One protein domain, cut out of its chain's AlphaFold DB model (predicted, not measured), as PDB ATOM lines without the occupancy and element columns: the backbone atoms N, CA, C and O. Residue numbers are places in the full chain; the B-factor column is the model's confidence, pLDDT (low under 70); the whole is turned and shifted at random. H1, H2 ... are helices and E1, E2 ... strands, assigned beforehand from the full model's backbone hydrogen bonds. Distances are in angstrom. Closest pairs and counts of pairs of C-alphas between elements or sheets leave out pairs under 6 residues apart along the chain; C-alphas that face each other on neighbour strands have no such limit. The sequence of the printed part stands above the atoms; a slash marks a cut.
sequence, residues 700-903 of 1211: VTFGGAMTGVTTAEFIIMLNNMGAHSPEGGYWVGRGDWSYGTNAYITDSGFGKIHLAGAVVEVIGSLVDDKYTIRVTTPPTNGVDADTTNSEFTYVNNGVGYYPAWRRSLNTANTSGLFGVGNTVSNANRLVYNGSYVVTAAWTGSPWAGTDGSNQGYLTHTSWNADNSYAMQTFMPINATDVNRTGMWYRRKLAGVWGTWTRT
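Overview. This is residues 700 to 903 of the 1211 residues of an uncharacterized protein of Paenibacillus borealis (UniProt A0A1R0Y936). Two twisted five-strand sheets, with little regular structure otherwise, make two lobes end to end; H1 lies across one face of the first. The printed part has 204 residues, and the named elements, H1 then E1 to E10, hold 77 of them, mostly strand; E1 to E5 form a meander, each strand the antiparallel neighbour of the last, and E6 to E10 a mixed sheet. It is only just loose, close to compact: radius of gyration of the C-alphas 20.1 A, spans 66 by 37 by 29 A.

Arrangement. Look at E1, residues 729 to 735, and E2, residues 759 to 765: N 731 and O 762 are 2.8 A apart. H1, residues 711 to 720, with every O i to N i+4 pair within hydrogen-bond range, is on this sheet at height 10.0 A, across the strands.

Along the chain. Find E1 from C-alpha 729, (120.940, 100.110, 143.261); E7, residues 834 to 843, bends by 119 degrees at residue 840, with C-alpha 840 at (133.091, 130.758, 182.505).

Size, cuts and confidence. The printed part has no cut; of its long links, E1 to E2, E3 to E4, E5 to E6, E7 to E8 and E9 to E10, the one from E5 to E6, residues 809 to 822, is under pLDDT 70 throughout.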
ATOM      1  N   VAL A 700     110.778 114.948 149.593       77.75
ATOM      2  CA  VAL A 700     110.299 113.793 150.365       77.75
ATOM      3  C   VAL A 700     110.178 114.212 151.826       77.75
ATOM      4  O   VAL A 700     111.028 114.932 152.334       77.75
ATOM      5  N   THR A 701     109.137 113.749 152.507       84.25
ATOM      6  CA  THR A 701     108.947 114.001 153.936       84.25
ATOM      7  C   THR A 701     109.534 112.844 154.738       84.25
ATOM      8  O   THR A 701     108.975 111.745 154.758       84.25
ATOM      9  N   PHE A 702     110.665 113.075 155.400       80.56
ATOM     10  CA  PHE A 702     111.343 112.083 156.230       80.56
ATOM     11  C   PHE A 702     110.765 112.050 157.653       80.56
ATOM     12  O   PHE A 702     111.459 112.396 158.599       80.56
ATOM     13  N   GLY A 703     109.504 111.636 157.813       69.38
ATOM     14  CA  GLY A 703     108.867 111.413 159.123       69.38
ATOM     15  C   GLY A 703     108.224 112.664 159.748       69.38
ATOM     16  O   GLY A 703     108.902 113.603 160.144       69.38
ATOM     17  N   GLY A 704     106.894 112.647 159.877       62.19
ATOM     18  CA  GLY A 704     106.012 113.819 159.983       62.19
ATOM     19  C   GLY A 704     105.859 114.584 161.308       62.19
ATOM     20  O   GLY A 704     104.799 115.183 161.462       62.19
ATOM     21  N   ALA A 705     106.797 114.582 162.270       64.50
ATOM     22  CA  ALA A 705     106.506 115.210 163.578       64.50
ATOM     23  C   ALA A 705     107.690 115.711 164.443       64.50
ATOM     24  O   ALA A 705     107.582 115.642 165.665       64.50
ATOM     25  N   MET A 706     108.819 116.196 163.894       63.66
ATOM     26  CA  MET A 706     109.989 116.615 164.718       63.66
ATOM     27  C   MET A 706     110.398 115.553 165.767       63.66
ATOM     28  O   MET A 706     110.907 115.862 166.843       63.66
ATOM     29  N   THR A 707     110.119 114.280 165.497       74.69
ATOM     30  CA  THR A 707     110.402 113.177 166.411       74.69
ATOM     31  C   THR A 707     111.821 112.696 166.169       74.69
ATOM     32  O   THR A 707     112.227 112.500 165.023       74.69
ATOM     33  N   GLY A 708     112.579 112.499 167.246       82.19
ATOM     34  CA  GLY A 708     113.885 111.858 167.152       82.19
ATOM     35  C   GLY A 708     113.728 110.399 166.753       82.19
ATOM     36  O   GLY A 708     112.949 109.689 167.383       82.19
ATOM     37  N   VAL A 709     114.455 109.980 165.721       88.25
ATOM     38  CA  VAL A 709     114.526 108.588 165.268       88.25
ATOM     39  C   VAL A 709     115.929 108.040 165.510       88.25
ATOM     40  O   VAL A 709     116.932 108.744 165.361       88.25
ATOM     41  N   THR A 710     116.009 106.772 165.883       90.94
ATOM     42  CA  THR A 710     117.262 106.012 165.903       90.94
ATOM     43  C   THR A 710     117.689 105.643 164.483       90.94
ATOM     44  O   THR A 710     116.895 105.676 163.539       90.94
ATOM     45  N   THR A 711     118.948 105.254 164.309       89.81
ATOM     46  CA  THR A 711     119.491 104.831 163.013       89.81
ATOM     47  C   THR A 711     118.728 103.620 162.473       89.81
ATOM     48  O   THR A 711     118.414 103.573 161.286       89.81
ATOM     49  N   ALA A 712     118.350 102.680 163.345       87.25
ATOM     50  CA  ALA A 712     117.548 101.514 162.977       87.25
ATOM     51  C   ALA A 712     116.146 101.904 162.469       87.25
ATOM     52  O   ALA A 712     115.703 101.415 161.431       87.25
ATOM     53  N   GLU A 713     115.464 102.824 163.155       88.81
ATOM     54  CA  GLU A 713     114.155 103.339 162.725       88.81
ATOM     55  C   GLU A 713     114.255 104.129 161.415       88.81
ATOM     56  O   GLU A 713     113.383 104.020 160.550       88.81
ATOM     57  N   PHE A 714     115.345 104.876 161.227       89.56
ATOM     58  CA  PHE A 714     115.614 105.591 159.984       89.56
ATOM     59  C   PHE A 714     115.804 104.635 158.796       89.56
ATOM     60  O   PHE A 714     115.226 104.863 157.733       89.56
ATOM     61  N   ILE A 715     116.532 103.528 158.979       88.06
ATOM     62  CA  ILE A 715     116.698 102.483 157.953       88.06
ATOM     63  C   ILE A 715     115.347 101.851 157.588       88.06
ATOM     64  O   ILE A 715     115.042 101.684 156.406       88.06
ATOM     65  N   ILE A 716     114.496 101.555 158.577       85.94
ATOM     66  CA  ILE A 716     113.134 101.046 158.333       85.94
ATOM     67  C   ILE A 716     112.318 102.060 157.522       85.94
ATOM     68  O   ILE A 716     111.615 101.684 156.582       85.94
ATOM     69  N   MET A 717     112.429 103.351 157.845       84.75
ATOM     70  CA  MET A 717     111.745 104.411 157.105       84.75
ATOM     71  C   MET A 717     112.211 104.477 155.643       84.75
ATOM     72  O   MET A 717     111.371 104.553 154.746       84.75
ATOM     73  N   LEU A 718     113.517 104.376 155.387       84.38
ATOM     74  CA  LEU A 718     114.075 104.329 154.032       84.38
ATOM     75  C   LEU A 718     113.615 103.085 153.260       84.38
ATOM     76  O   LEU A 718     113.247 103.189 152.089       84.38
ATOM     77  N   ASN A 719     113.550 101.925 153.917       81.12
ATOM     78  CA  ASN A 719     113.016 100.704 153.318       81.12
ATOM     79  C   ASN A 719     111.546 100.864 152.901       81.12
ATOM     80  O   ASN A 719     111.181 100.548 151.771       81.12
ATOM     81  N   ASN A 720     110.714 101.442 153.773       80.31
ATOM     82  CA  ASN A 720     109.303 101.716 153.477       80.31
ATOM     83  C   ASN A 720     109.120 102.748 152.350       80.31
ATOM     84  O   ASN A 720     108.089 102.755 151.680       80.31
ATOM     85  N   MET A 721     110.118 103.606 152.115       76.25
ATOM     86  CA  MET A 721     110.164 104.541 150.983       76.25
ATOM     87  C   MET A 721     110.680 103.901 149.685       76.25
ATOM     88  O   MET A 721     110.769 104.583 148.660       76.25
ATOM     89  N   GLY A 722     111.021 102.609 149.712       76.00
ATOM     90  CA  GLY A 722     111.569 101.877 148.575       76.00
ATOM     91  C   GLY A 722     113.036 102.194 148.282       76.00
ATOM     92  O   GLY A 722     113.494 101.920 147.177       76.00
ATOM     93  N   ALA A 723     113.781 102.774 149.234       76.44
ATOM     94  CA  ALA A 723     115.187 103.138 149.032       76.44
ATOM     95  C   ALA A 723     116.134 101.934 148.923       76.44
ATOM     96  O   ALA A 723     117.250 102.065 148.430       76.44
ATOM     97  N   HIS A 724     115.681 100.758 149.357       72.69
ATOM     98  CA  HIS A 724     116.425  99.510 149.287       72.69
ATOM     99  C   HIS A 724     115.715  98.525 148.356       72.69
ATOM    100  O   HIS A 724     114.966  97.649 148.784       72.69
ATOM    101  N   SER A 725     115.929  98.692 147.057       63.78
ATOM    102  CA  SER A 725     115.392  97.788 146.039       63.78
ATOM    103  C   SER A 725     115.994  96.374 146.140       63.78
ATOM    104  O   SER A 725     117.202  96.270 146.383       63.78
ATOM    105  N   PRO A 726     115.238  95.300 145.836       59.69
ATOM    106  CA  PRO A 726     115.740  93.922 145.874       59.69
ATOM    107  C   PRO A 726     116.941  93.643 144.961       59.69
ATOM    108  O   PRO A 726     117.765  92.796 145.284       59.69
ATOM    109  N   GLU A 727     117.061  94.364 143.846       58.56
ATOM    110  CA  GLU A 727     118.087  94.139 142.815       58.56
ATOM    111  C   GLU A 727     119.436  94.819 143.125       58.56
ATOM    112  O   GLU A 727     120.418  94.591 142.423       58.56
ATOM    113  N   GLY A 728     119.500  95.627 144.193       56.88
ATOM    114  CA  GLY A 728     120.637  96.500 144.486       56.88
ATOM    115  C   GLY A 728     120.723  97.691 143.525       56.88
ATOM    116  O   GLY A 728     120.650  97.554 142.309       56.88
ATOM    117  N   GLY A 729     120.878  98.897 144.072       65.62
ATOM    118  CA  GLY A 729     120.940 100.110 143.261       65.62
ATOM    119  C   GLY A 729     121.255 101.366 144.066       65.62
ATOM    120  O   GLY A 729     121.618 101.293 145.240       65.62
ATOM    121  N   TYR A 730     121.151 102.515 143.399       74.94
ATOM    122  CA  TYR A 730     121.352 103.845 143.972       74.94
ATOM    123  C   TYR A 730     120.003 104.566 144.084       74.94
ATOM    124  O   TYR A 730     119.302 104.751 143.084       74.94
ATOM    125  N   TRP A 731     119.648 104.994 145.291       79.50
ATOM    126  CA  TRP A 731     118.466 105.794 145.590       79.50
ATOM    127  C   TRP A 731     118.883 107.158 146.133       79.50
ATOM    128  O   TRP A 731     119.850 107.261 146.879       79.50
ATOM    129  N   VAL A 732     118.138 108.207 145.787       82.88
ATOM    130  CA  VAL A 732     118.321 109.551 146.344       82.88
ATOM    131  C   VAL A 732     116.964 110.191 146.626       82.88
ATOM    132  O   VAL A 732     116.055 110.129 145.795       82.88
ATOM    133  N   GLY A 733     116.828 110.825 147.788       81.25
ATOM    134  CA  GLY A 733     115.650 111.582 148.194       81.25
ATOM    135  C   GLY A 733     116.052 112.880 148.883       81.25
ATOM    136  O   GLY A 733     116.926 112.889 149.743       81.25
ATOM    137  N   ARG A 734     115.419 113.995 148.512       84.44
ATOM    138  CA  ARG A 734     115.661 115.297 149.145       84.44
ATOM    139  C   ARG A 734     114.535 115.633 150.110       84.44
ATOM    140  O   ARG A 734     113.394 115.694 149.679       84.44
ATOM    141  N   GLY A 735     114.854 115.905 151.366       83.38
ATOM    142  CA  GLY A 735     113.919 116.317 152.403       83.38
ATOM    143  C   GLY A 735     113.211 117.615 152.035       83.38
ATOM    144  O   GLY A 735     113.862 118.548 151.554       83.38
ATOM    145  N   ASP A 736     111.901 117.706 152.257       82.94
ATOM    146  CA  ASP A 736     111.192 118.985 152.163       82.94
ATOM    147  C   ASP A 736     111.723 119.998 153.195       82.94
ATOM    148  O   ASP A 736     112.388 119.641 154.167       82.94
ATOM    149  N   TRP A 737     111.497 121.291 152.955       85.50
ATOM    150  CA  TRP A 737     112.056 122.353 153.802       85.50
ATOM    151  C   TRP A 737     111.298 122.546 155.127       85.50
ATOM    152  O   TRP A 737     111.671 123.400 155.933       85.50
ATOM    153  N   SER A 738     110.221 121.795 155.376       83.81
ATOM    154  CA  SER A 738     109.429 121.960 156.588       83.81
ATOM    155  C   SER A 738     110.098 121.233 157.754       83.81
ATOM    156  O   SER A 738     110.095 120.007 157.867       83.81
ATOM    157  N   TYR A 739     110.663 122.025 158.668       77.56
ATOM    158  CA  TYR A 739     111.274 121.506 159.889       77.56
ATOM    159  C   TYR A 739     110.273 120.704 160.733       77.56
ATOM    160  O   TYR A 739     110.640 119.687 161.300       77.56
ATOM    161  N   GLY A 740     108.999 121.115 160.768       71.38
ATOM    162  CA  GLY A 740     107.951 120.466 161.568       71.38
ATOM    163  C   GLY A 740     107.555 119.063 161.095       71.38
ATOM    164  O   GLY A 740     107.015 118.284 161.875       71.38
ATOM    165  N   THR A 741     107.827 118.738 159.830       74.81
ATOM    166  CA  THR A 741     107.369 117.503 159.174       74.81
ATOM    167  C   THR A 741     108.500 116.536 158.859       74.81
ATOM    168  O   THR A 741     108.231 115.497 158.272       74.81
ATOM    169  N   ASN A 742     109.744 116.846 159.223       84.25
ATOM    170  CA  ASN A 742     110.868 115.929 159.063       84.25
ATOM    171  C   ASN A 742     111.430 115.538 160.433       84.25
ATOM    172  O   ASN A 742     111.450 116.332 161.371       84.25
ATOM    173  N   ALA A 743     111.898 114.303 160.533       88.44
ATOM    174  CA  ALA A 743     112.553 113.741 161.698       88.44
ATOM    175  C   ALA A 743     114.035 114.142 161.759       88.44
ATOM    176  O   ALA A 743     114.605 114.719 160.822       88.44
ATOM    177  N   TYR A 744     114.676 113.790 162.872       88.12
ATOM    178  CA  TYR A 744     116.121 113.908 163.045       88.12
ATOM    179  C   TYR A 744     116.715 112.631 163.644       88.12
ATOM    180  O   TYR A 744     116.112 112.012 164.520       88.12
ATOM    181  N   ILE A 745     117.909 112.251 163.192       89.75
ATOM    182  CA  ILE A 745     118.617 111.053 163.671       89.75
ATOM    183  C   ILE A 745     119.332 111.390 164.986       89.75
ATOM    184  O   ILE A 745     120.068 112.379 165.036       89.75
ATOM    185  N   THR A 746     119.123 110.603 166.047       87.38
ATOM    186  CA  THR A 746     119.587 110.945 167.411       87.38
ATOM    187  C   THR A 746     120.792 110.164 167.929       87.38
ATOM    188  O   THR A 746     121.427 110.605 168.884       87.38
ATOM    189  N   ASP A 747     121.101 109.007 167.351       86.56
ATOM    190  CA  ASP A 747     122.104 108.048 167.847       86.56
ATOM    191  C   ASP A 747     123.358 107.958 166.958       86.56
ATOM    192  O   ASP A 747     124.206 107.094 167.159       86.56
ATOM    193  N   SER A 748     123.513 108.880 166.002       81.81
ATOM    194  CA  SER A 748     124.646 108.916 165.063       81.81
ATOM    195  C   SER A 748     125.998 109.209 165.724       81.81
ATOM    196  O   SER A 748     127.046 108.933 165.148       81.81
ATOM    197  N   GLY A 749     125.975 109.806 166.918       77.00
ATOM    198  CA  GLY A 749     127.150 110.277 167.647       77.00
ATOM    199  C   GLY A 749     127.735 111.611 167.179       77.00
ATOM    200  O   GLY A 749     128.728 112.059 167.747       77.00
ATOM    201  N   PHE A 750     127.098 112.279 166.212       74.44
ATOM    202  CA  PHE A 750     127.542 113.568 165.659       74.44
ATOM    203  C   PHE A 750     126.549 114.719 165.903       74.44
ATOM    204  O   PHE A 750     126.539 115.687 165.148       74.44
ATOM    205  N   GLY A 751     125.706 114.610 166.934       77.69
ATOM    206  CA  GLY A 751     124.585 115.528 167.163       77.69
ATOM    207  C   GLY A 751     123.306 115.082 166.448       77.69
ATOM    208  O   GLY A 751     123.246 113.990 165.872       77.69
ATOM    209  N   LYS A 752     122.254 115.902 166.510       85.38
ATOM    210  CA  LYS A 752     120.971 115.586 165.860       85.38
ATOM    211  C   LYS A 752     121.051 115.911 164.369       85.38
ATOM    212  O   LYS A 752     121.108 117.078 163.986       85.38
ATOM    213  N   ILE A 753     121.020 114.890 163.513       88.31
ATOM    214  CA  ILE A 753     121.070 115.082 162.053       88.31
ATOM    215  C   ILE A 753     119.655 115.361 161.555       88.31
ATOM    216  O   ILE A 753     118.828 114.452 161.494       88.31
ATOM    217  N   HIS A 754     119.363 116.618 161.225       88.75
ATOM    218  CA  HIS A 754     118.038 117.022 160.763       88.75
ATOM    219  C   HIS A 754     117.812 116.682 159.285       88.75
ATOM    220  O   HIS A 754     118.656 117.002 158.448       88.75
ATOM    221  N   LEU A 755     116.661 116.089 158.953       88.62
ATOM    222  CA  LEU A 755     116.383 115.614 157.591       88.62
ATOM    223  C   LEU A 755     115.639 116.630 156.707       88.62
ATOM    224  O   LEU A 755     115.608 116.463 155.490       88.62
ATOM    225  N   ALA A 756     115.088 117.712 157.274       86.62
ATOM    226  CA  ALA A 756     114.514 118.797 156.465       86.62
ATOM    227  C   ALA A 756     115.574 119.430 155.558       86.62
ATOM    228  O   ALA A 756     116.661 119.789 156.016       86.62
ATOM    229  N   GLY A 757     115.252 119.559 154.273       83.31
ATOM    230  CA  GLY A 757     116.154 120.081 153.250       83.31
ATOM    231  C   GLY A 757     117.381 119.210 152.951       83.31
ATOM    232  O   GLY A 757     118.155 119.587 152.067       83.31
ATOM    233  N   ALA A 758     117.570 118.087 153.656       88.38
ATOM    234  CA  ALA A 758     118.732 117.218 153.516       88.38
ATOM    235  C   ALA A 758     118.600 116.308 152.290       88.38
ATOM    236  O   ALA A 758     117.511 115.850 151.960       88.38
ATOM    237  N   VAL A 759     119.701 116.023 151.607       90.00
ATOM    238  CA  VAL A 759     119.752 115.011 150.547       90.00
ATOM    239  C   VAL A 759     120.185 113.695 151.179       90.00
ATOM    240  O   VAL A 759     121.245 113.635 151.784       90.00
ATOM    241  N   VAL A 760     119.367 112.655 151.060       89.31
ATOM    242  CA  VAL A 760     119.669 111.304 151.535       89.31
ATOM    243  C   VAL A 760     119.891 110.405 150.327       89.31
ATOM    244  O   VAL A 760     119.009 110.292 149.481       89.31
ATOM    245  N   GLU A 761     121.042 109.755 150.255       89.56
ATOM    246  CA  GLU A 761     121.404 108.767 149.244       89.56
ATOM    247  C   GLU A 761     121.522 107.392 149.905       89.56
ATOM    248  O   GLU A 761     122.052 107.272 151.007       89.56
ATOM    249  N   VAL A 762     121.054 106.344 149.237       86.44
ATOM    250  CA  VAL A 762     121.170 104.954 149.686       86.44
ATOM    251  C   VAL A 762     121.762 104.139 148.547       86.44
ATOM    252  O   VAL A 762     121.267 104.178 147.425       86.44
ATOM    253  N   ILE A 763     122.845 103.424 148.826       86.06
ATOM    254  CA  ILE A 763     123.649 102.701 147.842       86.06
ATOM    255  C   ILE A 763     123.765 101.250 148.301       86.06
ATOM    256  O   ILE A 763     124.338 100.991 149.358       86.06
ATOM    257  N   GLY A 764     123.244 100.305 147.520       75.88
ATOM    258  CA  GLY A 764     123.238  98.875 147.860       75.88
ATOM    259  C   GLY A 764     121.856  98.351 148.265       75.88
ATOM    260  O   GLY A 764     120.844  99.011 148.040       75.88
ATOM    261  N   SER A 765     121.797  97.141 148.826       69.00
ATOM    262  CA  SER A 765     120.538  96.414 149.069       69.00
ATOM    263  C   SER A 765     120.389  95.999 150.533       69.00
ATOM    264  O   SER A 765     121.349  95.548 151.158       69.00
ATOM    265  N   LEU A 766     119.166  96.103 151.071       64.88
ATOM    266  CA  LEU A 766     118.810  95.493 152.361       64.88
ATOM    267  C   LEU A 766     118.708  93.965 152.270       64.88
ATOM    268  O   LEU A 766     118.847  93.305 153.293       64.88
ATOM    269  N   VAL A 767     118.492  93.394 151.076       65.19
ATOM    270  CA  VAL A 767     118.352  91.934 150.904       65.19
ATOM    271  C   VAL A 767     119.653  91.206 151.260       65.19
ATOM    272  O   VAL A 767     119.605  90.148 151.879       65.19
ATOM    273  N   ASP A 768     120.803  91.814 150.955       63.25
ATOM    274  CA  ASP A 768     122.133  91.283 151.283       63.25
ATOM    275  C   ASP A 768     122.719  91.854 152.593       63.25
ATOM    276  O   ASP A 768     123.866  91.551 152.927       63.25
ATOM    277  N   ASP A 769     121.961  92.704 153.305       75.50
ATOM    278  CA  ASP A 769     122.386  93.487 154.483       75.50
ATOM    279  C   ASP A 769     123.698  94.279 154.267       75.50
ATOM    280  O   ASP A 769     124.509  94.478 155.175       75.50
ATOM    281  N   LYS A 770     123.926  94.729 153.025       83.50
ATOM    282  CA  LYS A 770     125.132  95.450 152.585       83.50
ATOM    283  C   LYS A 770     124.733  96.725 151.858       83.50
ATOM    284  O   LYS A 770     124.331  96.697 150.692       83.50
ATOM    285  N   TYR A 771     124.837  97.855 152.546       86.25
ATOM    286  CA  TYR A 771     124.431  99.152 152.016       86.25
ATOM    287  C   TYR A 771     125.178 100.313 152.676       86.25
ATOM    288  O   TYR A 771     125.670 100.233 153.800       86.25
ATOM    289  N   THR A 772     125.241 101.427 151.958       89.50
ATOM    290  CA  THR A 772     125.768 102.707 152.429       89.50
ATOM    291  C   THR A 772     124.672 103.760 152.346       89.50
ATOM    292  O   THR A 772     124.016 103.872 151.317       89.50
ATOM    293  N   ILE A 773     124.476 104.541 153.406       91.38
ATOM    294  CA  ILE A 773     123.553 105.682 153.426       91.38
ATOM    295  C   ILE A 773     124.385 106.949 153.547       91.38
ATOM    296  O   ILE A 773     125.193 107.049 154.465       91.38
ATOM    297  N   ARG A 774     124.184 107.927 152.668       93.06
ATOM    298  CA  ARG A 774     124.792 109.255 152.772       93.06
ATOM    299  C   ARG A 774     123.710 110.301 153.030       93.06
ATOM    300  O   ARG A 774     122.656 110.249 152.418       93.06
ATOM    301  N   VAL A 775     123.941 111.234 153.947       91.56
ATOM    302  CA  VAL A 775     123.020 112.321 154.300       91.56
ATOM    303  C   VAL A 775     123.768 113.642 154.217       91.56
ATOM    304  O   VAL A 775     124.677 113.875 155.004       91.56
ATOM    305  N   THR A 776     123.357 114.519 153.312       90.56
ATOM    306  CA  THR A 776     123.920 115.856 153.112       90.56
ATOM    307  C   THR A 776     122.923 116.902 153.583       90.56
ATOM    308  O   THR A 776     121.883 117.108 152.958       90.56
ATOM    309  N   THR A 777     123.203 117.557 154.703       88.75
ATOM    310  CA  THR A 777     122.307 118.536 155.322       88.75
ATOM    311  C   THR A 777     122.427 119.923 154.674       88.75
ATOM    312  O   THR A 777     123.480 120.289 154.146       88.75
ATOM    313  N   PRO A 778     121.353 120.735 154.697       82.94
ATOM    314  CA  PRO A 778     121.365 122.083 154.133       82.94
ATOM    315  C   PRO A 778     122.207 123.070 154.966       82.94
ATOM    316  O   PRO A 778     122.522 122.791 156.126       82.94
ATOM    317  N   PRO A 779     122.516 124.269 154.428       75.88
ATOM    318  CA  PRO A 779     123.281 125.299 155.141       75.88
ATOM    319  C   PRO A 779     122.593 125.838 156.407       75.88
ATOM    320  O   PRO A 779     123.237 126.496 157.215       75.88
ATOM    321  N   THR A 780     121.303 125.554 156.606       71.94
ATOM    322  CA  THR A 780     120.540 125.944 157.797       71.94
ATOM    323  C   THR A 780     119.682 124.785 158.287       71.94
ATOM    324  O   THR A 780     118.829 124.286 157.547       71.94
ATOM    325  N   ASN A 781     119.840 124.392 159.550       69.50
ATOM    326  CA  ASN A 781     118.941 123.456 160.212       69.50
ATOM    327  C   ASN A 781     118.417 124.074 161.522       69.50
ATOM    328  O   ASN A 781     119.100 124.875 162.151       69.50
ATOM    329  N   GLY A 782     117.173 123.760 161.892       62.47
ATOM    330  CA  GLY A 782     116.506 124.358 163.055       62.47
ATOM    331  C   GLY A 782     116.721 123.614 164.375       62.47
ATOM    332  O   GLY A 782     116.021 123.916 165.336       62.47
ATOM    333  N   VAL A 783     117.609 122.611 164.422       66.62
ATOM    334  CA  VAL A 783     117.668 121.648 165.541       66.62
ATOM    335  C   VAL A 783     119.064 121.476 166.133       66.62
ATOM    336  O   VAL A 783     119.163 121.323 167.350       66.62
ATOM    337  N   ASP A 784     120.128 121.514 165.331       69.31
ATOM    338  CA  ASP A 784     121.502 121.365 165.818       69.31
ATOM    339  C   ASP A 784     122.503 122.033 164.863       69.31
ATOM    340  O   ASP A 784     122.794 121.518 163.781       69.31
ATOM    341  N   ALA A 785     123.036 123.195 165.257       65.50
ATOM    342  CA  ALA A 785     123.928 124.000 164.419       65.50
ATOM    343  C   ALA A 785     125.155 123.210 163.921       65.50
ATOM    344  O   ALA A 785     125.629 123.451 162.807       65.50
ATOM    345  N   ASP A 786     125.603 122.215 164.692       65.88
ATOM    346  CA  ASP A 786     126.780 121.396 164.395       65.88
ATOM    347  C   ASP A 786     126.567 120.426 163.225       65.88
ATOM    348  O   ASP A 786     127.535 119.914 162.659       65.88
ATOM    349  N   THR A 787     125.314 120.196 162.821       74.06
ATOM    350  CA  THR A 787     124.971 119.352 161.671       74.06
ATOM    351  C   THR A 787     124.598 120.161 160.432       74.06
ATOM    352  O   THR A 787     124.049 119.594 159.494       74.06
ATOM    353  N   THR A 788     124.864 121.472 160.382       78.94
ATOM    354  CA  THR A 788     124.619 122.300 159.182       78.94
ATOM    355  C   THR A 788     125.654 122.037 158.085       78.94
ATOM    356  O   THR A 788     126.795 121.678 158.368       78.94
ATOM    357  N   ASN A 789     125.234 122.173 156.823       80.75
ATOM    358  CA  ASN A 789     126.066 122.069 155.615       80.75
ATOM    359  C   ASN A 789     126.893 120.771 155.484       80.75
ATOM    360  O   ASN A 789     127.873 120.740 154.747       80.75
ATOM    361  N   SER A 790     126.546 119.709 156.210       81.00
ATOM    362  CA  SER A 790     127.407 118.560 156.510       81.00
ATOM    363  C   SER A 790     126.998 117.294 155.781       81.00
ATOM    364  O   SER A 790     125.819 117.049 155.577       81.00
ATOM    365  N   GLU A 791     127.976 116.457 155.442       88.69
ATOM    366  CA  GLU A 791     127.738 115.150 154.832       88.69
ATOM    367  C   GLU A 791     128.071 114.033 155.831       88.69
ATOM    368  O   GLU A 791     129.162 113.989 156.400       88.69
ATOM    369  N   PHE A 792     127.127 113.122 156.045       89.75
ATOM    370  CA  PHE A 792     127.228 111.968 156.933       89.75
ATOM    371  C   PHE A 792     127.103 110.686 156.115       89.75
ATOM    372  O   PHE A 792     126.258 110.613 155.240       89.75
ATOM    373  N   THR A 793     127.907 109.665 156.388       91.81
ATOM    374  CA  THR A 793     127.903 108.376 155.691       91.81
ATOM    375  C   THR A 793     127.802 107.231 156.700       91.81
ATOM    376  O   THR A 793     128.707 107.045 157.507       91.81
ATOM    377  N   TYR A 794     126.730 106.449 156.655       91.31
ATOM    378  CA  TYR A 794     126.568 105.188 157.376       91.31
ATOM    379  C   TYR A 794     126.931 104.026 156.461       91.31
ATOM    380  O   TYR A 794     126.413 103.946 155.351       91.31
ATOM    381  N   VAL A 795     127.798 103.120 156.911       89.62
ATOM    382  CA  VAL A 795     128.196 101.939 156.127       89.62
ATOM    383  C   VAL A 795     127.820 100.680 156.894       89.62
ATOM    384  O   VAL A 795     128.272 100.497 158.025       89.62
ATOM    385  N   ASN A 796     127.040  99.804 156.263       88.00
ATOM    386  CA  ASN A 796     126.719  98.470 156.754       88.00
ATOM    387  C   ASN A 796     127.180  97.413 155.742       88.00
ATOM    388  O   ASN A 796     126.847  97.499 154.564       88.00
ATOM    389  N   ASN A 797     127.945  96.425 156.209       84.56
ATOM    390  CA  ASN A 797     128.455  95.310 155.404       84.56
ATOM    391  C   ASN A 797     128.009  93.938 155.954       84.56
ATOM    392  O   ASN A 797     128.623  92.915 155.641       84.56
ATOM    393  N   GLY A 798     126.959  93.918 156.777       76.50
ATOM    394  CA  GLY A 798     126.404  92.722 157.398       76.50
ATOM    395  C   GLY A 798     127.068  92.342 158.725       76.50
ATOM    396  O   GLY A 798     127.930  93.044 159.269       76.50
ATOM    397  N   VAL A 799     126.648  91.195 159.264       73.81
ATOM    398  CA  VAL A 799     127.061  90.689 160.583       73.81
ATOM    399  C   VAL A 799     128.591  90.568 160.683       73.81
ATOM    400  O   VAL A 799     129.226  89.882 159.887       73.81
ATOM    401  N   GLY A 800     129.180  91.221 161.694       71.44
ATOM    402  CA  GLY A 800     130.619  91.170 162.001       71.44
ATOM    403  C   GLY A 800     131.443  92.391 161.566       71.44
ATOM    404  O   GLY A 800     132.605  92.485 161.950       71.44
ATOM    405  N   TYR A 801     130.858  93.346 160.831       74.94
ATOM    406  CA  TYR A 801     131.587  94.498 160.267       74.94
ATOM    407  C   TYR A 801     131.350  95.845 160.981       74.94
ATOM    408  O   TYR A 801     131.748  96.879 160.452       74.94
ATOM    409  N   TYR A 802     130.751  95.835 162.182       78.50
ATOM    410  CA  TYR A 802     130.519  97.007 163.050       78.50
ATOM    411  C   TYR A 802     129.960  98.239 162.301       78.50
ATOM    412  O   TYR A 802     130.692  99.211 162.086       78.50
ATOM    413  N   PRO A 803     128.679  98.222 161.887       82.88
ATOM    414  CA  PRO A 803     128.108  99.318 161.116       82.88
ATOM    415  C   PRO A 803     128.081 100.618 161.932       82.88
ATOM    416  O   PRO A 803     127.718 100.620 163.109       82.88
ATOM    417  N   ALA A 804     128.494 101.726 161.315       82.50
ATOM    418  CA  ALA A 804     128.641 103.009 162.002       82.50
ATOM    419  C   ALA A 804     128.525 104.209 161.052       82.50
ATOM    420  O   ALA A 804     128.842 104.120 159.861       82.50
ATOM    421  N   TRP A 805     128.118 105.352 161.612       86.69
ATOM    422  CA  TRP A 805     128.135 106.652 160.943       86.69
ATOM    423  C   TRP A 805     129.549 107.240 160.880       86.69
ATOM    424  O   TRP A 805     130.365 107.075 161.788       86.69
ATOM    425  N   ARG A 806     129.819 107.990 159.814       82.62
ATOM    426  CA  ARG A 806     131.018 108.806 159.583       82.62
ATOM    427  C   ARG A 806     130.575 110.183 159.090       82.62
ATOM    428  O   ARG A 806     129.530 110.277 158.463       82.62
ATOM    429  N   ARG A 807     131.346 111.244 159.323       81.12
ATOM    430  CA  ARG A 807     131.081 112.587 158.770       81.12
ATOM    431  C   ARG A 807     132.207 112.972 157.814       81.12
ATOM    432  O   ARG A 807     133.373 112.900 158.200       81.12
ATOM    433  N   SER A 808     131.870 113.362 156.588       73.81
ATOM    434  CA  SER A 808     132.814 113.920 155.617       73.81
ATOM    435  C   SER A 808     133.119 115.372 155.981       73.81
ATOM    436  O   SER A 808     132.235 116.142 156.362       73.81
ATOM    437  N   LEU A 809     134.389 115.747 155.876       64.06
ATOM    438  CA  LEU A 809     134.893 117.032 156.346       64.06
ATOM    439  C   LEU A 809     135.158 117.952 155.167       64.06
ATOM    440  O   LEU A 809     135.799 117.554 154.198       64.06
ATOM    441  N   ASN A 810     134.699 119.194 155.270       58.72
ATOM    442  CA  ASN A 810     135.046 120.259 154.340       58.72
ATOM    443  C   ASN A 810     135.467 121.507 155.130       58.72
ATOM    444  O   ASN A 810     135.272 121.583 156.344       58.72
ATOM    445  N   THR A 811     136.050 122.488 154.444       53.47
ATOM    446  CA  THR A 811     136.559 123.731 155.049       53.47
ATOM    447  C   THR A 811     135.487 124.570 155.747       53.47
ATOM    448  O   THR A 811     135.833 125.400 156.581       53.47
ATOM    449  N   ALA A 812     134.203 124.349 155.449       50.81
ATOM    450  CA  ALA A 812     133.079 125.016 156.103       50.81
ATOM    451  C   ALA A 812     132.531 124.246 157.327       50.81
ATOM    452  O   ALA A 812     131.793 124.831 158.113       50.81
ATOM    453  N   ASN A 813     132.911 122.972 157.518       53.06
ATOM    454  CA  ASN A 813     132.371 122.054 158.536       53.06
ATOM    455  C   ASN A 813     133.449 121.459 159.452       53.06
ATOM    456  O   ASN A 813     133.373 120.297 159.861       53.06
ATOM    457  N   THR A 814     134.487 122.228 159.768       50.62
ATOM    458  CA  THR A 814     135.499 121.804 160.746       50.62
ATOM    459  C   THR A 814     134.980 121.862 162.190       50.62
ATOM    460  O   THR A 814     135.626 121.324 163.087       50.62
ATOM    461  N   SER A 815     133.808 122.466 162.428       48.44
ATOM    462  CA  SER A 815     133.110 122.444 163.715       48.44
ATOM    463  C   SER A 815     132.565 121.042 164.010       48.44
ATOM    464  O   SER A 815     131.609 120.556 163.400       48.44
ATOM    465  N   GLY A 816     133.215 120.359 164.949       45.59
ATOM    466  CA  GLY A 816     132.780 119.068 165.486       45.59
ATOM    467  C   GLY A 816     133.729 117.899 165.224       45.59
ATOM    468  O   GLY A 816     133.614 116.882 165.908       45.59
ATOM    469  N   LEU A 817     134.720 118.024 164.332       40.84
ATOM    470  CA  LEU A 817     135.791 117.029 164.273       40.84
ATOM    471  C   LEU A 817     136.831 117.347 165.341       40.84
ATOM    472  O   LEU A 817     137.416 118.427 165.361       40.84
ATOM    473  N   PHE A 818     137.005 116.406 166.266       48.69
ATOM    474  CA  PHE A 818     137.759 116.615 167.497       48.69
ATOM    475  C   PHE A 818     137.234 117.810 168.305       48.69
ATOM    476  O   PHE A 818     138.049 118.478 168.919       48.69
ATOM    477  N   GLY A 819     135.926 118.114 168.240       48.66
ATOM    478  CA  GLY A 819     135.230 119.224 168.922       48.66
ATOM    479  C   GLY A 819     135.965 120.577 168.973       48.66
ATOM    480  O   GLY A 819     135.715 121.403 169.855       48.66
ATOM    481  N   VAL A 820     136.854 120.839 168.015       48.62
ATOM    482  CA  VAL A 820     137.567 122.110 167.922       48.62
ATOM    483  C   VAL A 820     136.520 123.216 167.746       48.62
ATOM    484  O   VAL A 820     135.882 123.314 166.703       48.62
ATOM    485  N   GLY A 821     136.301 124.004 168.805       51.41
ATOM    486  CA  GLY A 821     135.350 125.121 168.836       51.41
ATOM    487  C   GLY A 821     133.990 124.869 169.511       51.41
ATOM    488  O   GLY A 821     133.290 125.841 169.787       51.41
ATOM    489  N   ASN A 822     133.612 123.627 169.844       62.53
ATOM    490  CA  ASN A 822     132.290 123.348 170.430       62.53
ATOM    491  C   ASN A 822     132.233 123.690 171.919       62.53
ATOM    492  O   ASN A 822     133.036 123.194 172.708       62.53
ATOM    493  N   THR A 823     131.252 124.504 172.312       73.81
ATOM    494  CA  THR A 823     131.098 124.957 173.699       73.81
ATOM    495  C   THR A 823     130.407 123.901 174.567       73.81
ATOM    496  O   THR A 823     129.258 123.540 174.324       73.81
ATOM    497  N   VAL A 824     131.075 123.434 175.621       78.38
ATOM    498  CA  VAL A 824     130.573 122.414 176.548       78.38
ATOM    499  C   VAL A 824     130.157 123.050 177.870       78.38
ATOM    500  O   VAL A 824     130.951 123.692 178.551       78.38
ATOM    501  N   SER A 825     128.905 122.815 178.271       80.56
ATOM    502  CA  SER A 825     128.356 123.253 179.563       80.56
ATOM    503  C   SER A 825     128.440 122.184 180.659       80.56
ATOM    504  O   SER A 825     128.301 122.498 181.839       80.56
ATOM    505  N   ASN A 826     128.677 120.913 180.307       87.12
ATOM    506  CA  ASN A 826     128.842 119.816 181.264       87.12
ATOM    507  C   ASN A 826     129.853 118.773 180.767       87.12
ATOM    508  O   ASN A 826     129.509 117.851 180.024       87.12
ATOM    509  N   ALA A 827     131.092 118.882 181.236       85.44
ATOM    510  CA  ALA A 827     132.179 117.991 180.849       85.44
ATOM    511  C   ALA A 827     132.032 116.570 181.403       85.44
ATOM    512  O   ALA A 827     132.620 115.637 180.861       85.44
ATOM    513  N   ASN A 828     131.247 116.362 182.465       85.62
ATOM    514  CA  ASN A 828     131.075 115.026 183.047       85.62
ATOM    515  C   ASN A 828     130.270 114.086 182.131       85.62
ATOM    516  O   ASN A 828     130.364 112.869 182.295       85.62
ATOM    517  N   ARG A 829     129.495 114.641 181.182       82.19
ATOM    518  CA  ARG A 829     128.664 113.905 180.212       82.19
ATOM    519  C   ARG A 829     129.341 113.688 178.855       82.19
ATOM    520  O   ARG A 829     128.706 113.131 177.966       82.19
ATOM    521  N   LEU A 830     130.591 114.118 178.679       80.19
ATOM    522  CA  LEU A 830     131.324 113.892 177.435       80.19
ATOM    523  C   LEU A 830     131.657 112.404 177.273       80.19
ATOM    524  O   LEU A 830     132.192 111.770 178.186       80.19
ATOM    525  N   VAL A 831     131.307 111.862 176.106       75.69
ATOM    526  CA  VAL A 831     131.516 110.454 175.720       75.69
ATOM    527  C   VAL A 831     132.412 110.354 174.483       75.69
ATOM    528  O   VAL A 831     133.222 109.439 174.400       75.69
ATOM    529  N   TYR A 832     132.320 111.317 173.564       73.50
ATOM    530  CA  TYR A 832     133.079 111.332 172.315       73.50
ATOM    531  C   TYR A 832     134.471 111.943 172.484       73.50
ATOM    532  O   TYR A 832     134.653 112.905 173.229       73.50
ATOM    533  N   ASN A 833     135.454 111.384 171.779       76.06
ATOM    534  CA  ASN A 833     136.839 111.850 171.824       76.06
ATOM    535  C   ASN A 833     136.996 113.147 171.022       76.06
ATOM    536  O   ASN A 833     136.557 113.224 169.874       76.06
ATOM    537  N   GLY A 834     137.659 114.149 171.596       72.88
ATOM    538  CA  GLY A 834     137.882 115.434 170.939       72.88
ATOM    539  C   GLY A 834     138.405 116.522 171.872       72.88
ATOM    540  O   GLY A 834     138.448 116.345 173.080       72.88
ATOM    541  N   SER A 835     138.817 117.643 171.302       77.56
ATOM    542  CA  SER A 835     138.956 118.964 171.930       77.56
ATOM    543  C   SER A 835     137.593 119.662 172.013       77.56
ATOM    544  O   SER A 835     136.674 119.253 171.334       77.56
ATOM    545  N   TYR A 836     137.425 120.672 172.854       81.12
ATOM    546  CA  TYR A 836     136.177 121.376 173.163       81.12
ATOM    547  C   TYR A 836     136.536 122.752 173.735       81.12
ATOM    548  O   TYR A 836     137.658 122.963 174.195       81.12
ATOM    549  N   VAL A 837     135.590 123.684 173.750       84.00
ATOM    550  CA  VAL A 837     135.705 124.976 174.437       84.00
ATOM    551  C   VAL A 837     134.766 124.963 175.638       84.00
ATOM    552  O   VAL A 837     133.675 124.406 175.571       84.00
ATOM    553  N   VAL A 838     135.158 125.559 176.754       83.75
ATOM    554  CA  VAL A 838     134.292 125.705 177.932       83.75
ATOM    555  C   VAL A 838     134.163 127.179 178.297       83.75
ATOM    556  O   VAL A 838     135.108 127.954 178.140       83.75
ATOM    557  N   THR A 839     132.971 127.590 178.730       83.62
ATOM    558  CA  THR A 839     132.698 128.982 179.124       83.62
ATOM    559  C   THR A 839     133.101 129.232 180.579       83.62
ATOM    560  O   THR A 839     133.688 128.378 181.233       83.62
ATOM    561  N   ALA A 840     132.784 130.412 181.118       82.75
ATOM    562  CA  ALA A 840     133.091 130.758 182.505       82.75
ATOM    563  C   ALA A 840     132.371 129.856 183.532       82.75
ATOM    564  O   ALA A 840     132.791 129.782 184.686       82.75
ATOM    565  N   ALA A 841     131.301 129.164 183.120       83.56
ATOM    566  CA  ALA A 841     130.523 128.261 183.961       83.56
ATOM    567  C   ALA A 841     130.233 126.945 183.230       83.56
ATOM    568  O   ALA A 841     129.512 126.917 182.232       83.56
ATOM    569  N   TRP A 842     130.764 125.841 183.758       87.44
ATOM    570  CA  TRP A 842     130.516 124.498 183.241       87.44
ATOM    571  C   TRP A 842     130.601 123.449 184.349       87.44
ATOM    572  O   TRP A 842     131.413 123.530 185.268       87.44
ATOM    573  N   THR A 843     129.753 122.430 184.262       85.75
ATOM    574  CA  THR A 843     129.715 121.330 185.229       85.75
ATOM    575  C   THR A 843     130.891 120.385 185.006       85.75
ATOM    576  O   THR A 843     131.103 119.892 183.896       85.75
ATOM    577  N   GLY A 844     131.627 120.085 186.077       84.31
ATOM    578  CA  GLY A 844     132.849 119.279 186.020       84.31
ATOM    579  C   GLY A 844     134.136 120.095 185.894       84.31
ATOM    580  O   GLY A 844     135.186 119.492 185.677       84.31
ATOM    581  N   SER A 845     134.062 121.421 186.044       87.25
ATOM    582  CA  SER A 845     135.217 122.319 186.055       87.25
ATOM    583  C   SER A 845     136.209 122.011 187.185       87.25
ATOM    584  O   SER A 845     135.808 121.481 188.225       87.25
ATOM    585  N   PRO A 846     137.506 122.347 187.021       85.56
ATOM    586  CA  PRO A 846     138.483 122.269 188.109       85.56
ATOM    587  C   PRO A 846     138.151 123.201 189.276       85.56
ATOM    588  O   PRO A 846     138.547 122.936 190.409       85.56
ATOM    589  N   TRP A 847     137.407 124.276 189.004       85.12
ATOM    590  CA  TRP A 847     137.083 125.322 189.967       85.12
ATOM    591  C   TRP A 847     135.577 125.595 189.978       85.12
ATOM    592  O   TRP A 847     134.952 125.694 188.924       85.12
ATOM    593  N   ALA A 848     134.984 125.710 191.166       76.00
ATOM    594  CA  ALA A 848     133.550 125.944 191.327       76.00
ATOM    595  C   ALA A 848     133.156 127.400 190.996       76.00
ATOM    596  O   ALA A 848     133.913 128.326 191.273       76.00
ATOM    597  N   GLY A 849     131.940 127.601 190.474       72.19
ATOM    598  CA  GLY A 849     131.362 128.929 190.212       72.19
ATOM    599  C   GLY A 849     131.500 129.424 188.767       72.19
ATOM    600  O   GLY A 849     131.940 128.692 187.883       72.19
ATOM    601  N   THR A 850     131.063 130.667 188.529       77.50
ATOM    602  CA  THR A 850     131.183 131.365 187.235       77.50
ATOM    603  C   THR A 850     132.388 132.300 187.293       77.50
ATOM    604  O   THR A 850     132.327 133.321 187.972       77.50
ATOM    605  N   ASP A 851     133.478 131.953 186.613       73.12
ATOM    606  CA  ASP A 851     134.743 132.702 186.631       73.12
ATOM    607  C   ASP A 851     135.320 132.756 185.210       73.12
ATOM    608  O   ASP A 851     135.400 131.733 184.531       73.12
ATOM    609  N   GLY A 852     135.726 133.940 184.739       73.25
ATOM    610  CA  GLY A 852     136.359 134.101 183.424       73.25
ATOM    611  C   GLY A 852     137.625 133.251 183.260       73.25
ATOM    612  O   GLY A 852     137.919 132.790 182.160       73.25
ATOM    613  N   SER A 853     138.311 132.938 184.361       73.62
ATOM    614  CA  SER A 853     139.487 132.059 184.392       73.62
ATOM    615  C   SER A 853     139.161 130.587 184.098       73.62
ATOM    616  O   SER A 853     140.062 129.821 183.762       73.62
ATOM    617  N   ASN A 854     137.886 130.181 184.201       78.75
ATOM    618  CA  ASN A 854     137.418 128.827 183.871       78.75
ATOM    619  C   ASN A 854     137.204 128.628 182.363       78.75
ATOM    620  O   ASN A 854     136.928 127.503 181.938       78.75
ATOM    621  N   GLN A 855     137.312 129.700 181.573       86.00
ATOM    622  CA  GLN A 855     137.234 129.643 180.119       86.00
ATOM    623  C   GLN A 855     138.514 129.051 179.544       86.00
ATOM    624  O   GLN A 855     139.619 129.419 179.948       86.00
ATOM    625  N   GLY A 856     138.379 128.168 178.562       84.31
ATOM    626  CA  GLY A 856     139.542 127.562 177.933       84.31
ATOM    627  C   GLY A 856     139.213 126.383 177.036       84.31
ATOM    628  O   GLY A 856     138.053 126.147 176.692       84.31
ATOM    629  N   TYR A 857     140.253 125.640 176.677       86.56
ATOM    630  CA  TYR A 857     140.164 124.455 175.834       86.56
ATOM    631  C   TYR A 857     140.152 123.188 176.688       86.56
ATOM    632  O   TYR A 857     140.991 123.023 177.567       86.56
ATOM    633  N   LEU A 858     139.219 122.279 176.428       88.62
ATOM    634  CA  LEU A 858     139.068 120.992 177.103       88.62
ATOM    635  C   LEU A 858     139.228 119.873 176.074       88.62
ATOM    636  O   LEU A 858     138.486 119.854 175.111       88.62
ATOM    637  N   THR A 859     140.110 118.901 176.265       87.50
ATOM    638  CA  THR A 859     140.096 117.654 175.494       87.50
ATOM    639  C   THR A 859     139.511 116.513 176.317       87.50
ATOM    640  O   THR A 859     139.633 116.497 177.539       87.50
ATOM    641  N   HIS A 860     138.858 115.565 175.652       87.81
ATOM    642  CA  HIS A 860     138.312 114.328 176.191       87.81
ATOM    643  C   HIS A 860     138.796 113.164 175.333       87.81
ATOM    644  O   HIS A 860     138.766 113.212 174.104       87.81
ATOM    645  N   THR A 861     139.256 112.102 175.975       85.75
ATOM    646  CA  THR A 861     139.691 110.869 175.326       85.75
ATOM    647  C   THR A 861     139.211 109.690 176.147       85.75
ATOM    648  O   THR A 861     139.734 109.390 177.214       85.75
ATOM    649  N   SER A 862     138.194 109.024 175.641       83.94
ATOM    650  CA  SER A 862     137.692 107.745 176.086       83.94
ATOM    651  C   SER A 862     138.512 106.604 175.494       83.94
ATOM    652  O   SER A 862     138.818 106.596 174.299       83.94
ATOM    653  N   TRP A 863     138.877 105.649 176.344       80.81
ATOM    654  CA  TRP A 863     139.617 104.445 175.968       80.81
ATOM    655  C   TRP A 863     138.692 103.356 175.414       80.81
ATOM    656  O   TRP A 863     139.117 102.505 174.636       80.81
ATOM    657  N   ASN A 864     137.423 103.367 175.814       77.31
ATOM    658  CA  ASN A 864     136.447 102.341 175.486       77.31
ATOM    659  C   ASN A 864     135.081 102.937 175.133       77.31
ATOM    660  O   ASN A 864     134.725 104.026 175.565       77.31
ATOM    661  N   ALA A 865     134.305 102.205 174.329       68.62
ATOM    662  CA  ALA A 865     133.058 102.704 173.744       68.62
ATOM    663  C   ALA A 865     131.976 103.084 174.779       68.62
ATOM    664  O   ALA A 865     131.125 103.920 174.492       68.62
ATOM    665  N   ASP A 866     132.011 102.503 175.982       77.12
ATOM    666  CA  ASP A 866     131.093 102.798 177.095       77.12
ATOM    667  C   ASP A 866     131.553 103.987 177.967       77.12
ATOM    668  O   ASP A 866     130.849 104.397 178.894       77.12
ATOM    669  N   ASN A 867     132.736 104.547 177.693       80.25
ATOM    670  CA  ASN A 867     133.328 105.653 178.436       80.25
ATOM    671  C   ASN A 867     133.459 105.401 179.944       80.25
ATOM    672  O   ASN A 867     133.376 106.334 180.761       80.25
ATOM    673  N   SER A 868     133.672 104.138 180.323       84.81
ATOM    674  CA  SER A 868     134.015 103.772 181.698       84.81
ATOM    675  C   SER A 868     135.481 104.087 182.028       84.81
ATOM    676  O   SER A 868     135.778 104.368 183.191       84.81
ATOM    677  N   TYR A 869     136.360 104.177 181.023       87.88
ATOM    678  CA  TYR A 869     137.736 104.662 181.152       87.88
ATOM    679  C   TYR A 869     137.985 105.836 180.208       87.88
ATOM    680  O   TYR A 869     137.881 105.705 178.992       87.88
ATOM    681  N   ALA A 870     138.326 106.996 180.761       88.12
ATOM    682  CA  ALA A 870     138.531 108.207 179.972       88.12
ATOM    683  C   ALA A 870     139.541 109.155 180.613       88.12
ATOM    684  O   ALA A 870     139.862 109.050 181.794       88.12
ATOM    685  N   MET A 871     140.025 110.117 179.848       91.38
ATOM    686  CA  MET A 871     140.891 111.189 180.305       91.38
ATOM    687  C   MET A 871     140.372 112.508 179.759       91.38
ATOM    688  O   MET A 871     139.921 112.573 178.620       91.38
ATOM    689  N   GLN A 872     140.455 113.556 180.567       92.44
ATOM    690  CA  GLN A 872     140.235 114.917 180.109       92.44
ATOM    691  C   GLN A 872     141.466 115.760 180.383       92.44
ATOM    692  O   GLN A 872     142.077 115.588 181.436       92.44
ATOM    693  N   THR A 873     141.802 116.674 179.473       90.19
ATOM    694  CA  THR A 873     142.793 117.730 179.719       90.19
ATOM    695  C   THR A 873     142.158 119.095 179.532       90.19
ATOM    696  O   THR A 873     141.347 119.267 178.640       90.19
ATOM    697  N   PHE A 874     142.482 120.070 180.368       88.56
ATOM    698  CA  PHE A 874     141.902 121.403 180.319       88.56
ATOM    699  C   PHE A 874     143.002 122.463 180.388       88.56
ATOM    700  O   PHE A 874     143.882 122.398 181.245       88.56
ATOM    701  N   MET A 875     142.954 123.435 179.481       85.88
ATOM    702  CA  MET A 875     143.872 124.562 179.397       85.88
ATOM    703  C   MET A 875     143.067 125.865 179.492       85.88
ATOM    704  O   MET A 875     142.363 126.207 178.538       85.88
ATOM    705  N   PRO A 876     143.151 126.598 180.612       84.25
ATOM    706  CA  PRO A 876     142.487 127.886 180.756       84.25
ATOM    707  C   PRO A 876     143.165 128.934 179.869       84.25
ATOM    708  O   PRO A 876     144.393 129.002 179.810       84.25
ATOM    709  N   ILE A 877     142.369 129.766 179.198       76.69
ATOM    710  CA  ILE A 877     142.870 130.816 178.294       76.69
ATOM    711  C   ILE A 877     142.974 132.185 178.982       76.69
ATOM    712  O   ILE A 877     143.831 132.985 178.629       76.69
ATOM    713  N   ASN A 878     142.136 132.429 179.996       70.62
ATOM    714  CA  ASN A 878     141.987 133.727 180.669       70.62
ATOM    715  C   ASN A 878     142.396 133.697 182.155       70.62
ATOM    716  O   ASN A 878     142.009 134.572 182.925       70.62
ATOM    717  N   ALA A 879     143.157 132.689 182.593       66.75
ATOM    718  CA  ALA A 879     143.608 132.609 183.982       66.75
ATOM    719  C   ALA A 879     144.776 133.575 184.241       66.75
ATOM    720  O   ALA A 879     145.884 133.360 183.755       66.75
ATOM    721  N   THR A 880     144.545 134.611 185.048       62.72
ATOM    722  CA  THR A 880     145.594 135.545 185.506       62.72
ATOM    723  C   THR A 880     146.273 135.103 186.807       62.72
ATOM    724  O   THR A 880     147.314 135.640 187.171       62.72
ATOM    725  N   ASP A 881     145.693 134.135 187.524       65.00
ATOM    726  CA  ASP A 881     146.260 133.549 188.743       65.00
ATOM    727  C   ASP A 881     147.247 132.428 188.386       65.00
ATOM    728  O   ASP A 881     146.871 131.422 187.777       65.00
ATOM    729  N   VAL A 882     148.505 132.575 188.809       60.41
ATOM    730  CA  VAL A 882     149.587 131.598 188.597       60.41
ATOM    731  C   VAL A 882     149.221 130.184 189.059       60.41
ATOM    732  O   VAL A 882     149.642 129.217 188.423       60.41
ATOM    733  N   ASN A 883     148.365 130.042 190.076       66.81
ATOM    734  CA  ASN A 883     147.904 128.741 190.575       66.81
ATOM    735  C   ASN A 883     146.836 128.089 189.690       66.81
ATOM    736  O   ASN A 883     146.511 126.918 189.876       66.81
ATOM    737  N   ARG A 884     146.276 128.838 188.739       70.56
ATOM    738  CA  ARG A 884     145.260 128.371 187.793       70.56
ATOM    739  C   ARG A 884     145.789 128.278 186.367       70.56
ATOM    740  O   ARG A 884     145.239 127.509 185.592       70.56
ATOM    741  N   THR A 885     146.878 128.976 186.041       65.56
ATOM    742  CA  THR A 885     147.586 128.857 184.752       65.56
ATOM    743  C   THR A 885     148.094 127.430 184.479       65.56
ATOM    744  O   THR A 885     148.294 126.636 185.401       65.56
ATOM    745  N   GLY A 886     148.363 127.091 183.216       71.31
ATOM    746  CA  GLY A 886     148.937 125.799 182.813       71.31
ATOM    747  C   GLY A 886     147.902 124.708 182.515       71.31
ATOM    748  O   GLY A 886     146.703 124.896 182.693       71.31
ATOM    749  N   MET A 887     148.368 123.564 182.007       81.31
ATOM    750  CA  MET A 887     147.496 122.457 181.606       81.31
ATOM    751  C   MET A 887     147.100 121.590 182.802       81.31
ATOM    752  O   MET A 887     147.934 121.244 183.639       81.31
ATOM    753  N   TRP A 888     145.834 121.201 182.851       85.50
ATOM    754  CA  TRP A 888     145.244 120.318 183.851       85.50
ATOM    755  C   TRP A 888     144.761 119.035 183.192       85.50
ATOM    756  O   TRP A 888     144.423 119.034 182.014       85.50
ATOM    757  N   TYR A 889     144.681 117.947 183.945       89.88
ATOM    758  CA  TYR A 889     144.082 116.702 183.499       89.88
ATOM    759  C   TYR A 889     143.334 115.993 184.625       89.88
ATOM    760  O   TYR A 889     143.619 116.180 185.805       89.88
ATOM    761  N   ARG A 890     142.373 115.147 184.269       91.25
ATOM    762  CA  ARG A 890     141.736 114.193 185.186       91.25
ATOM    763  C   ARG A 890     141.449 112.892 184.460       91.25
ATOM    764  O   ARG A 890     141.282 112.876 183.241       91.25
ATOM    765  N   ARG A 891     141.375 111.794 185.207       91.31
ATOM    766  CA  ARG A 891     141.094 110.458 184.666       91.31
ATOM    767  C   ARG A 891     139.780 109.928 185.216       91.31
ATOM    768  O   ARG A 891     139.455 110.165 186.374       91.31
ATOM    769  N   LYS A 892     139.045 109.206 184.382       91.25
ATOM    770  CA  LYS A 892     137.866 108.427 184.732       91.25
ATOM    771  C   LYS A 892     138.270 106.963 184.788       91.25
ATOM    772  O   LYS A 892     138.816 106.456 183.809       91.25
ATOM    773  N   LEU A 893     138.021 106.311 185.914       90.12
ATOM    774  CA  LEU A 893     138.295 104.888 186.111       90.12
ATOM    775  C   LEU A 893     136.990 104.206 186.512       90.12
ATOM    776  O   LEU A 893     136.328 104.656 187.447       90.12
ATOM    777  N   ALA A 894     136.609 103.156 185.782       88.38
ATOM    778  CA  ALA A 894     135.380 102.391 186.010       88.38
ATOM    779  C   ALA A 894     134.116 103.265 186.208       88.38
ATOM    780  O   ALA A 894     133.295 103.018 187.087       88.38
ATOM    781  N   GLY A 895     133.963 104.320 185.401       83.44
ATOM    782  CA  GLY A 895     132.788 105.198 185.423       83.44
ATOM    783  C   GLY A 895     132.859 106.382 186.400       83.44
ATOM    784  O   GLY A 895     132.004 107.264 186.317       83.44
ATOM    785  N   VAL A 896     133.891 106.475 187.247       88.94
ATOM    786  CA  VAL A 896     134.048 107.547 188.249       88.94
ATOM    787  C   VAL A 896     135.153 108.522 187.839       88.94
ATOM    788  O   VAL A 896     136.264 108.103 187.520       88.94
ATOM    789  N   TRP A 897     134.864 109.830 187.848       89.62
ATOM    790  CA  TRP A 897     135.857 110.880 187.585       89.62
ATOM    791  C   TRP A 897     136.746 111.121 188.812       89.62
ATOM    792  O   TRP A 897     136.241 111.364 189.906       89.62
ATOM    793  N   GLY A 898     138.062 111.097 188.617       84.50
ATOM    794  CA  GLY A 898     139.044 111.541 189.604       84.50
ATOM    795  C   GLY A 898     139.138 113.066 189.709       84.50
ATOM    796  O   GLY A 898     138.511 113.809 188.946       84.50
ATOM    797  N   THR A 899     139.948 113.539 190.655       87.69
ATOM    798  CA  THR A 899     140.226 114.967 190.842       87.69
ATOM    799  C   THR A 899     141.027 115.540 189.673       87.69
ATOM    800  O   THR A 899     141.779 114.833 188.999       87.69
ATOM    801  N   TRP A 900     140.864 116.841 189.422       86.94
ATOM    802  CA  TRP A 900     141.727 117.566 188.495       86.94
ATOM    803  C   TRP A 900     143.134 117.687 189.079       86.94
ATOM    804  O   TRP A 900     143.317 118.070 190.231       86.94
ATOM    805  N   THR A 901     144.130 117.337 188.278       81.06
ATOM    806  CA  THR A 901     145.553 117.377 188.607       81.06
ATOM    807  C   THR A 901     146.263 118.207 187.549       81.06
ATOM    808  O   THR A 901     145.948 118.107 186.368       81.06
ATOM    809  N   ARG A 902     147.216 119.051 187.935       73.88
ATOM    810  CA  ARG A 902     147.984 119.838 186.967       73.88
ATOM    811  C   ARG A 902     148.982 118.927 186.245       73.88
ATOM    812  O   ARG A 902     149.644 118.111 186.886       73.88
ATOM    813  N   THR A 903     149.093 119.065 184.925       64.81
ATOM    814  CA  THR A 903     150.086 118.347 184.107       64.81
ATOM    815  C   THR A 903     151.512 118.734 184.514       64.81
ATOM    816  O   THR A 903     152.405 117.899 184.435       64.81
TER     817      THR A 903